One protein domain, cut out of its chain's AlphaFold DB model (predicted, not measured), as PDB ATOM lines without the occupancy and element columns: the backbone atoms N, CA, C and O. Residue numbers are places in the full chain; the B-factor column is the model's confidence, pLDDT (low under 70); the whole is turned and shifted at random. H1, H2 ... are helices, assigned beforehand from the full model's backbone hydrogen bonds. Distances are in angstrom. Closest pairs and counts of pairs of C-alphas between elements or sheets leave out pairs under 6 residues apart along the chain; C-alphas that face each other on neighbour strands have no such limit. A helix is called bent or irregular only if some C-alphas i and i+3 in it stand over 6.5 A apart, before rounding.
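AT A GLANCE: This is residues 37 to 94 of the 98 residues of an uncharacterized protein of Colwellia psychrerythraea (strain 34H / ATCC BAA-681) (UniProt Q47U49). Three helices lie side by side in a small bundle, with their centres in a triangle: H1 and H2 form a helical hairpin, and the longer, kinked H3 packs along both of them. A long loop leaves the end of H2, runs back along the length of that helix and leads into H3, which runs the same way as H2. The printed part has 58 residues with three named helices in the order H1, H2, H3 and no named strand; the class is all helix. The whole is compact, with a radius of gyration of the C-alphas of 10.4 A, and elongated, spanning 34 by 21 by 16 A.

IN THESE COORDINATES: H1 is residues 37 to 48, 16.2 A from first to last C-alpha, and begins at C-alpha 37 at (-56.788, -1.592, 13.671). H2 is residues 53 to 63, 15.4 A long, and begins at C-alpha 53 at (-37.211, 4.960, 10.303). H3 is residues 75 to 92, 25.3 A long, and ends at C-alpha 92 at (-52.233, -14.368, 17.007). H3 is irregular, with C-alphas 77 and 80 7.4 A apart, and has a kink of 37 degrees near residue 82.

HOW THE PARTS SIT: In the bundle, H1 and H2 touch as a hairpin, at a shallow tilt of 30 degrees, opposite ways; their closest C-alphas, of Tyr 46 and Ala 55, are 5.1 A apart. H1 touches H3 at a shallow tilt of 18 degrees, opposite ways, with the closest C-alphas those of Ile 39 and Val 86, 7.1 A apart. H2 touches H3 at a shallow tilt of 23 degrees, the same way, and the closest C-alphas, of Phe 53 and Thr 75, are 5.8 A apart. In H1 and H2 every O i to N i+4 pair is within hydrogen-bond range; in H3 11 of 14 are.

THE WHOLE: The two C-alphas farthest apart, those of Ser 73 and Gly 94, are 34.0 A apart. The printed part has no cut. The link from H1 to H2 is tight, with 4 residues, and the link from H2 to H3 is long, with 11. The mean pLDDT of the printed part is 92.6, and no printed residue is under 70.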
ATOM      1  N   ASP A  37     -56.710  -2.870  14.391       90.38
ATOM      2  CA  ASP A  37     -56.788  -1.592  13.671       90.38
ATOM      3  C   ASP A  37     -55.555  -0.710  13.896       90.38
ATOM      4  O   ASP A  37     -55.092  -0.027  12.983       90.38
ATOM      5  N   LYS A  38     -55.002  -0.709  15.118       90.75
ATOM      6  CA  LYS A  38     -53.816   0.092  15.431       90.75
ATOM      7  C   LYS A  38     -52.570  -0.475  14.753       90.75
ATOM      8  O   LYS A  38     -51.809   0.302  14.190       90.75
ATOM      9  N   ILE A  39     -52.397  -1.796  14.769       91.19
ATOM     10  CA  ILE A  39     -51.296  -2.474  14.070       91.19
ATOM     11  C   ILE A  39     -51.393  -2.214  12.560       91.19
ATOM     12  O   ILE A  39     -50.409  -1.805  11.951       91.19
ATOM     13  N   GLU A  40     -52.580  -2.382  11.973       93.50
ATOM     14  CA  GLU A  40     -52.828  -2.147  10.546       93.50
ATOM     15  C   GLU A  40     -52.567  -0.690  10.153       93.50
ATOM     16  O   GLU A  40     -51.830  -0.434   9.206       93.50
ATOM     17  N   THR A  41     -53.090   0.275  10.917       93.56
ATOM     18  CA  THR A  41     -52.890   1.710  10.640       93.56
ATOM     19  C   THR A  41     -51.419   2.112  10.755       93.56
ATOM     20  O   THR A  41     -50.919   2.898   9.950       93.56
ATOM     21  N   THR A  42     -50.700   1.590  11.751       93.38
ATOM     22  CA  THR A  42     -49.270   1.879  11.914       93.38
ATOM     23  C   THR A  42     -48.439   1.217  10.815       93.38
ATOM     24  O   THR A  42     -47.509   1.844  10.306       93.38
ATOM     25  N   PHE A  43     -48.794   0.003  10.389       95.56
ATOM     26  CA  PHE A  43     -48.154  -0.631   9.239       95.56
ATOM     27  C   PHE A  43     -48.436   0.122   7.934       95.56
ATOM     28  O   PHE A  43     -47.507   0.340   7.169       95.56
ATOM     29  N   ASP A  44     -49.666   0.578   7.693       95.94
ATOM     30  CA  ASP A  44     -50.034   1.365   6.506       95.94
ATOM     31  C   ASP A  44     -49.249   2.688   6.425       95.94
ATOM     32  O   ASP A  44     -48.797   3.087   5.350       95.94
ATOM     33  N   ALA A  45     -48.995   3.340   7.565       94.19
ATOM     34  CA  ALA A  45     -48.124   4.514   7.616       94.19
ATOM     35  C   ALA A  45     -46.681   4.190   7.183       94.19
ATOM     36  O   ALA A  45     -46.078   4.960   6.434       94.19
ATOM     37  N   TYR A  46     -46.141   3.046   7.611       94.50
ATOM     38  CA  TYR A  46     -44.826   2.571   7.172       94.50
ATOM     39  C   TYR A  46     -44.828   2.098   5.706       94.50
ATOM     40  O   TYR A  46     -43.874   2.350   4.978       94.50
ATOM     41  N   ASP A  47     -45.897   1.464   5.225       95.44
ATOM     42  CA  ASP A  47     -46.017   1.033   3.829       95.44
ATOM     43  C   ASP A  47     -46.043   2.231   2.865       95.44
ATOM     44  O   ASP A  47     -45.402   2.198   1.807       95.44
ATOM     45  N   LYS A  48     -46.711   3.323   3.257       95.38
ATOM     46  CA  LYS A  48     -46.731   4.590   2.507       95.38
ATOM     47  C   LYS A  48     -45.373   5.279   2.453       95.38
ATOM     48  O   LYS A  48     -45.048   5.872   1.426       95.38
ATOM     49  N   ASP A  49     -44.583   5.181   3.517       93.81
ATOM     50  CA  ASP A  49     -43.220   5.708   3.565       93.81
ATOM     51  C   ASP A  49     -42.238   4.673   4.123       93.81
ATOM     52  O   ASP A  49     -41.827   4.706   5.287       93.81
ATOM     53  N   LYS A  50     -41.816   3.763   3.241       92.62
ATOM     54  CA  LYS A  50     -40.895   2.667   3.577       92.62
ATOM     55  C   LYS A  50     -39.511   3.148   4.022       92.62
ATOM     56  O   LYS A  50     -38.732   2.348   4.534       92.62
ATOM     57  N   ASN A  51     -39.187   4.427   3.828       93.44
ATOM     58  CA  ASN A  51     -37.921   5.016   4.262       93.44
ATOM     59  C   ASN A  51     -38.013   5.657   5.654       93.44
ATOM     60  O   ASN A  51     -36.985   6.000   6.240       93.44
ATOM     61  N   SER A  52     -39.219   5.774   6.215       93.56
ATOM     62  CA  SER A  52     -39.447   6.346   7.538       93.56
ATOM     63  C   SER A  52     -38.973   5.406   8.646       93.56
ATOM     64  O   SER A  52     -39.701   4.527   9.111       93.56
ATOM     65  N   PHE A  53     -37.744   5.624   9.114       93.62
ATOM     66  CA  PHE A  53     -37.211   4.960  10.303       93.62
ATOM     67  C   PHE A  53     -38.110   5.083  11.549       93.62
ATOM     68  O   PHE A  53     -38.319   4.069  12.215       93.62
ATOM     69  N   PRO A  54     -38.727   6.242  11.869       94.00
ATOM     70  CA  PRO A  54     -39.623   6.308  13.022       94.00
ATOM     71  C   PRO A  54     -40.919   5.508  12.827       94.00
ATOM     72  O   PRO A  54     -41.485   5.033  13.812       94.00
ATOM     73  N   ALA A  55     -41.413   5.347  11.592       93.38
ATOM     74  CA  ALA A  55     -42.551   4.467  11.325       93.38
ATOM     75  C   ALA A  55     -42.150   2.991  11.463       93.38
ATOM     76  O   ALA A  55     -42.894   2.216  12.062       93.38
ATOM     77  N   LEU A  56     -40.948   2.632  10.989       94.56
ATOM     78  CA  LEU A  56     -40.354   1.308  11.164       94.56
ATOM     79  C   LEU A  56     -40.226   0.937  12.648       94.56
ATOM     80  O   LEU A  56     -40.722  -0.111  13.042       94.56
ATOM     81  N   GLN A  57     -39.636   1.808  13.472       94.62
ATOM     82  CA  GLN A  57     -39.485   1.562  14.912       94.62
ATOM     83  C   GLN A  57     -40.837   1.371  15.610       94.62
ATOM     84  O   GLN A  57     -41.024   0.430  16.377       94.62
ATOM     85  N   GLN A  58     -41.816   2.223  15.294       93.12
ATOM     86  CA  GLN A  58     -43.149   2.108  15.884       93.12
ATOM     87  C   GLN A  58     -43.811   0.770  15.564       93.12
ATOM     88  O   GLN A  58     -44.372   0.148  16.464       93.12
ATOM     89  N   ILE A  59     -43.770   0.315  14.307       94.12
ATOM     90  CA  ILE A  59     -44.416  -0.951  13.954       94.12
ATOM     91  C   ILE A  59     -43.655  -2.150  14.519       94.12
ATOM     92  O   ILE A  59     -44.293  -3.092  14.984       94.12
ATOM     93  N   THR A  60     -42.318  -2.114  14.552       93.38
ATOM     94  CA  THR A  60     -41.507  -3.194  15.132       93.38
ATOM     95  C   THR A  60     -41.744  -3.341  16.625       93.38
ATOM     96  O   THR A  60     -41.922  -4.464  17.088       93.38
ATOM     97  N   ASP A  61     -41.869  -2.230  17.354       91.69
ATOM     98  CA  ASP A  61     -42.186  -2.244  18.784       91.69
ATOM     99  C   ASP A  61     -43.570  -2.859  19.036       91.69
ATOM    100  O   ASP A  61     -43.745  -3.660  19.956       91.69
ATOM    101  N   MET A  62     -44.560  -2.552  18.184       89.19
ATOM    102  CA  MET A  62     -45.911  -3.117  18.302       89.19
ATOM    103  C   MET A  62     -45.960  -4.629  18.075       89.19
ATOM    104  O   MET A  62     -46.796  -5.303  18.681       89.19
ATOM    105  N   VAL A  63     -45.104  -5.159  17.198       89.88
ATOM    106  CA  VAL A  63     -45.088  -6.588  16.834       89.88
ATOM    107  C   VAL A  63     -43.965  -7.374  17.514       89.88
ATOM    108  O   VAL A  63     -43.799  -8.561  17.236       89.88
ATOM    109  N   GLY A  64     -43.217  -6.742  18.423       88.25
ATOM    110  CA  GLY A  64     -42.163  -7.384  19.213       88.25
ATOM    111  C   GLY A  64     -40.889  -7.717  18.430       88.25
ATOM    112  O   GLY A  64     -40.196  -8.670  18.779       88.25
ATOM    113  N   ILE A  65     -40.585  -6.970  17.369       89.88
ATOM    114  CA  ILE A  65     -39.313  -7.065  16.642       89.88
ATOM    115  C   ILE A  65     -38.317  -6.096  17.282       89.88
ATOM    116  O   ILE A  65     -38.579  -4.898  17.360       89.88
ATOM    117  N   ASP A  66     -37.154  -6.600  17.698       90.19
ATOM    118  CA  ASP A  66     -36.060  -5.745  18.164       90.19
ATOM    119  C   ASP A  66     -35.468  -4.952  16.988       90.19
ATOM    120  O   ASP A  66     -34.842  -5.515  16.088       90.19
ATOM    121  N   SER A  67     -35.688  -3.635  16.992       89.94
ATOM    122  CA  SER A  67     -35.189  -2.708  15.967       89.94
ATOM    123  C   SER A  67     -33.868  -2.029  16.348       89.94
ATOM    124  O   SER A  67     -33.354  -1.203  15.597       89.94
ATOM    125  N   SER A  68     -33.275  -2.399  17.488       90.44
ATOM    126  CA  SER A  68     -32.054  -1.793  18.044       90.44
ATOM    127  C   SER A  68     -30.846  -1.870  17.103       90.44
ATOM    128  O   SER A  68     -29.930  -1.055  17.187       90.44
ATOM    129  N   SER A  69     -30.841  -2.859  16.207       91.00
ATOM    130  CA  SER A  69     -29.783  -3.113  15.221       91.00
ATOM    131  C   SER A  69     -30.097  -2.586  13.816       91.00
ATOM    132  O   SER A  69     -29.317  -2.812  12.889       91.00
ATOM    133  N   PHE A  70     -31.239  -1.923  13.625       92.69
ATOM    134  CA  PHE A  70     -31.673  -1.496  12.300       92.69
ATOM    135  C   PHE A  70     -30.877  -0.290  11.807       92.69
ATOM    136  O   PHE A  70     -30.631   0.667  12.540       92.69
ATOM    137  N   ASP A  71     -30.518  -0.325  10.527       93.56
ATOM    138  CA  ASP A  71     -29.884   0.791   9.839       93.56
ATOM    139  C   ASP A  71     -30.954   1.727   9.266       93.56
ATOM    140  O   ASP A  71     -31.721   1.355   8.371       93.56
ATOM    141  N   SER A  72     -30.978   2.966   9.754       91.50
ATOM    142  CA  SER A  72     -31.910   4.006   9.311       91.50
ATOM    143  C   SER A  72     -31.724   4.431   7.853       91.50
ATOM    144  O   SER A  72     -32.641   5.000   7.261       91.50
ATOM    145  N   SER A  73     -30.579   4.113   7.242       92.50
ATOM    146  CA  SER A  73     -30.315   4.339   5.814       92.50
ATOM    147  C   SER A  73     -30.915   3.249   4.922       92.50
ATOM    148  O   SER A  73     -31.020   3.434   3.712       92.50
ATOM    149  N   ASN A  74     -31.311   2.112   5.506       91.94
ATOM    150  CA  ASN A  74     -31.801   0.924   4.802       91.94
ATOM    151  C   ASN A  74     -33.202   0.497   5.267       91.94
ATOM    152  O   ASN A  74     -33.592  -0.659   5.108       91.94
ATOM    153  N   THR A  75     -33.986   1.438   5.799       91.94
ATOM    154  CA  THR A  75     -35.330   1.220   6.353       91.94
ATOM    155  C   THR A  75     -36.237   0.378   5.440       91.94
ATOM    156  O   THR A  75     -36.914  -0.534   5.915       91.94
ATOM    157  N   ALA A  76     -36.230   0.621   4.124       94.12
ATOM    158  CA  ALA A  76     -37.094  -0.088   3.177       94.12
ATOM    159  C   ALA A  76     -36.753  -1.582   3.032       94.12
ATOM    160  O   ALA A  76     -37.635  -2.393   2.738       94.12
ATOM    161  N   SER A  77     -35.499  -1.967   3.285       95.56
ATOM    162  CA  SER A  77     -35.035  -3.358   3.213       95.56
ATOM    163  C   SER A  77     -35.687  -4.248   4.278       95.56
ATOM    164  O   SER A  77     -35.799  -5.457   4.085       95.56
ATOM    165  N   TYR A  78     -36.174  -3.661   5.376       94.94
ATOM    166  CA  TYR A  78     -36.842  -4.387   6.461       94.94
ATOM    167  C   TYR A  78     -38.330  -4.654   6.198       94.94
ATOM    168  O   TYR A  78     -38.953  -5.416   6.941       94.94
ATOM    169  N   PHE A  79     -38.904  -4.103   5.123       95.12
ATOM    170  CA  PHE A  79     -40.345  -4.147   4.872       95.12
ATOM    171  C   PHE A  79     -40.930  -5.566   4.881       95.12
ATOM    172  O   PHE A  79     -41.955  -5.814   5.512       95.12
ATOM    173  N   GLY A  80     -40.263  -6.525   4.230       95.38
ATOM    174  CA  GLY A  80     -40.738  -7.912   4.174       95.38
ATOM    175  C   GLY A  80     -40.751  -8.611   5.540       95.38
ATOM    176  O   GLY A  80     -41.700  -9.332   5.864       95.38
ATOM    177  N   MET A  81     -39.728  -8.361   6.364       94.56
ATOM    178  CA  MET A  81     -39.648  -8.884   7.733       94.56
ATOM    179  C   MET A  81     -40.779  -8.307   8.587       94.56
ATOM    180  O   MET A  81     -41.516  -9.054   9.229       94.56
ATOM    181  N   VAL A  82     -40.949  -6.987   8.542       94.56
ATOM    182  CA  VAL A  82     -41.985  -6.277   9.296       94.56
ATOM    183  C   VAL A  82     -43.374  -6.740   8.886       94.56
ATOM    184  O   VAL A  82     -44.173  -7.069   9.756       94.56
ATOM    185  N   LYS A  83     -43.656  -6.855   7.582       95.81
ATOM    186  CA  LYS A  83     -44.942  -7.365   7.081       95.81
ATOM    187  C   LYS A  83     -45.241  -8.767   7.617       95.81
ATOM    188  O   LYS A  83     -46.360  -9.051   8.035       95.81
ATOM    189  N   THR A  84     -44.230  -9.632   7.659       95.81
ATOM    190  CA  THR A  84     -44.363 -10.983   8.226       95.81
ATOM    191  C   THR A  84     -44.656 -10.940   9.729       95.81
ATOM    192  O   THR A  84     -45.544 -11.653  10.203       95.81
ATOM    193  N   GLY A  85     -43.961 -10.077  10.476       93.50
ATOM    194  CA  GLY A  85     -44.211  -9.854  11.903       93.50
ATOM    195  C   GLY A  85     -45.619  -9.327  12.179       93.50
ATOM    196  O   GLY A  85     -46.312  -9.856  13.044       93.50
ATOM    197  N   VAL A  86     -46.084  -8.363  11.384       94.56
ATOM    198  CA  VAL A  86     -47.449  -7.820  11.448       94.56
ATOM    199  C   VAL A  86     -48.489  -8.897  11.183       94.56
ATOM    200  O   VAL A  86     -49.390  -9.076  11.998       94.56
ATOM    201  N   ASN A  87     -48.339  -9.672  10.110       94.69
ATOM    202  CA  ASN A  87     -49.266 -10.760   9.800       94.69
ATOM    203  C   ASN A  87     -49.327 -11.799  10.920       94.69
ATOM    204  O   ASN A  87     -50.411 -12.243  11.291       94.69
ATOM    205  N   THR A  88     -48.181 -12.125  11.516       91.62
ATOM    206  CA  THR A  88     -48.117 -13.027  12.671       91.62
ATOM    207  C   THR A  88     -48.842 -12.427  13.877       91.62
ATOM    208  O   THR A  88     -49.672 -13.096  14.488       91.62
ATOM    209  N   ALA A  89     -48.594 -11.156  14.197       89.75
ATOM    210  CA  ALA A  89     -49.243 -10.465  15.309       89.75
ATOM    211  C   ALA A  89     -50.770 -10.365  15.128       89.75
ATOM    212  O   ALA A  89     -51.519 -10.585  16.082       89.75
ATOM    213  N   LEU A  90     -51.241 -10.084  13.909       90.12
ATOM    214  CA  LEU A  90     -52.665 -10.050  13.567       90.12
ATOM    215  C   LEU A  90     -53.298 -11.437  13.706       90.12
ATOM    216  O   LEU A  90     -54.323 -11.571  14.375       90.12
ATOM    217  N   MET A  91     -52.659 -12.481  13.174       90.19
ATOM    218  CA  MET A  91     -53.141 -13.862  13.287       90.19
ATOM    219  C   MET A  91     -53.231 -14.332  14.743       90.19
ATOM    220  O   MET A  91     -54.246 -14.910  15.133       90.19
ATOM    221  N   LEU A  92     -52.223 -14.039  15.573       86.94
ATOM    222  CA  LEU A  92     -52.233 -14.368  17.007       86.94
ATOM    223  C   LEU A  92     -53.369 -13.662  17.765       86.94
ATOM    224  O   LEU A  92     -53.855 -14.176  18.771       86.94
ATOM    225  N   LYS A  93     -53.820 -12.506  17.270       83.94
ATOM    226  CA  LYS A  93     -54.969 -11.756  17.798       83.94
ATOM    227  C   LYS A  93     -56.319 -12.191  17.217       83.94
ATOM    228  O   LYS A  93     -57.348 -11.699  17.673       83.94
ATOM    229  N   GLY A  94     -56.335 -13.098  16.238       86.44
ATOM    230  CA  GLY A  94     -57.547 -13.522  15.531       86.44
ATOM    231  C   GLY A  94     -58.022 -12.538  14.456       86.44
ATOM    232  O   GLY A  94     -59.204 -12.530  14.115       86.44
TER     233      GLY A  94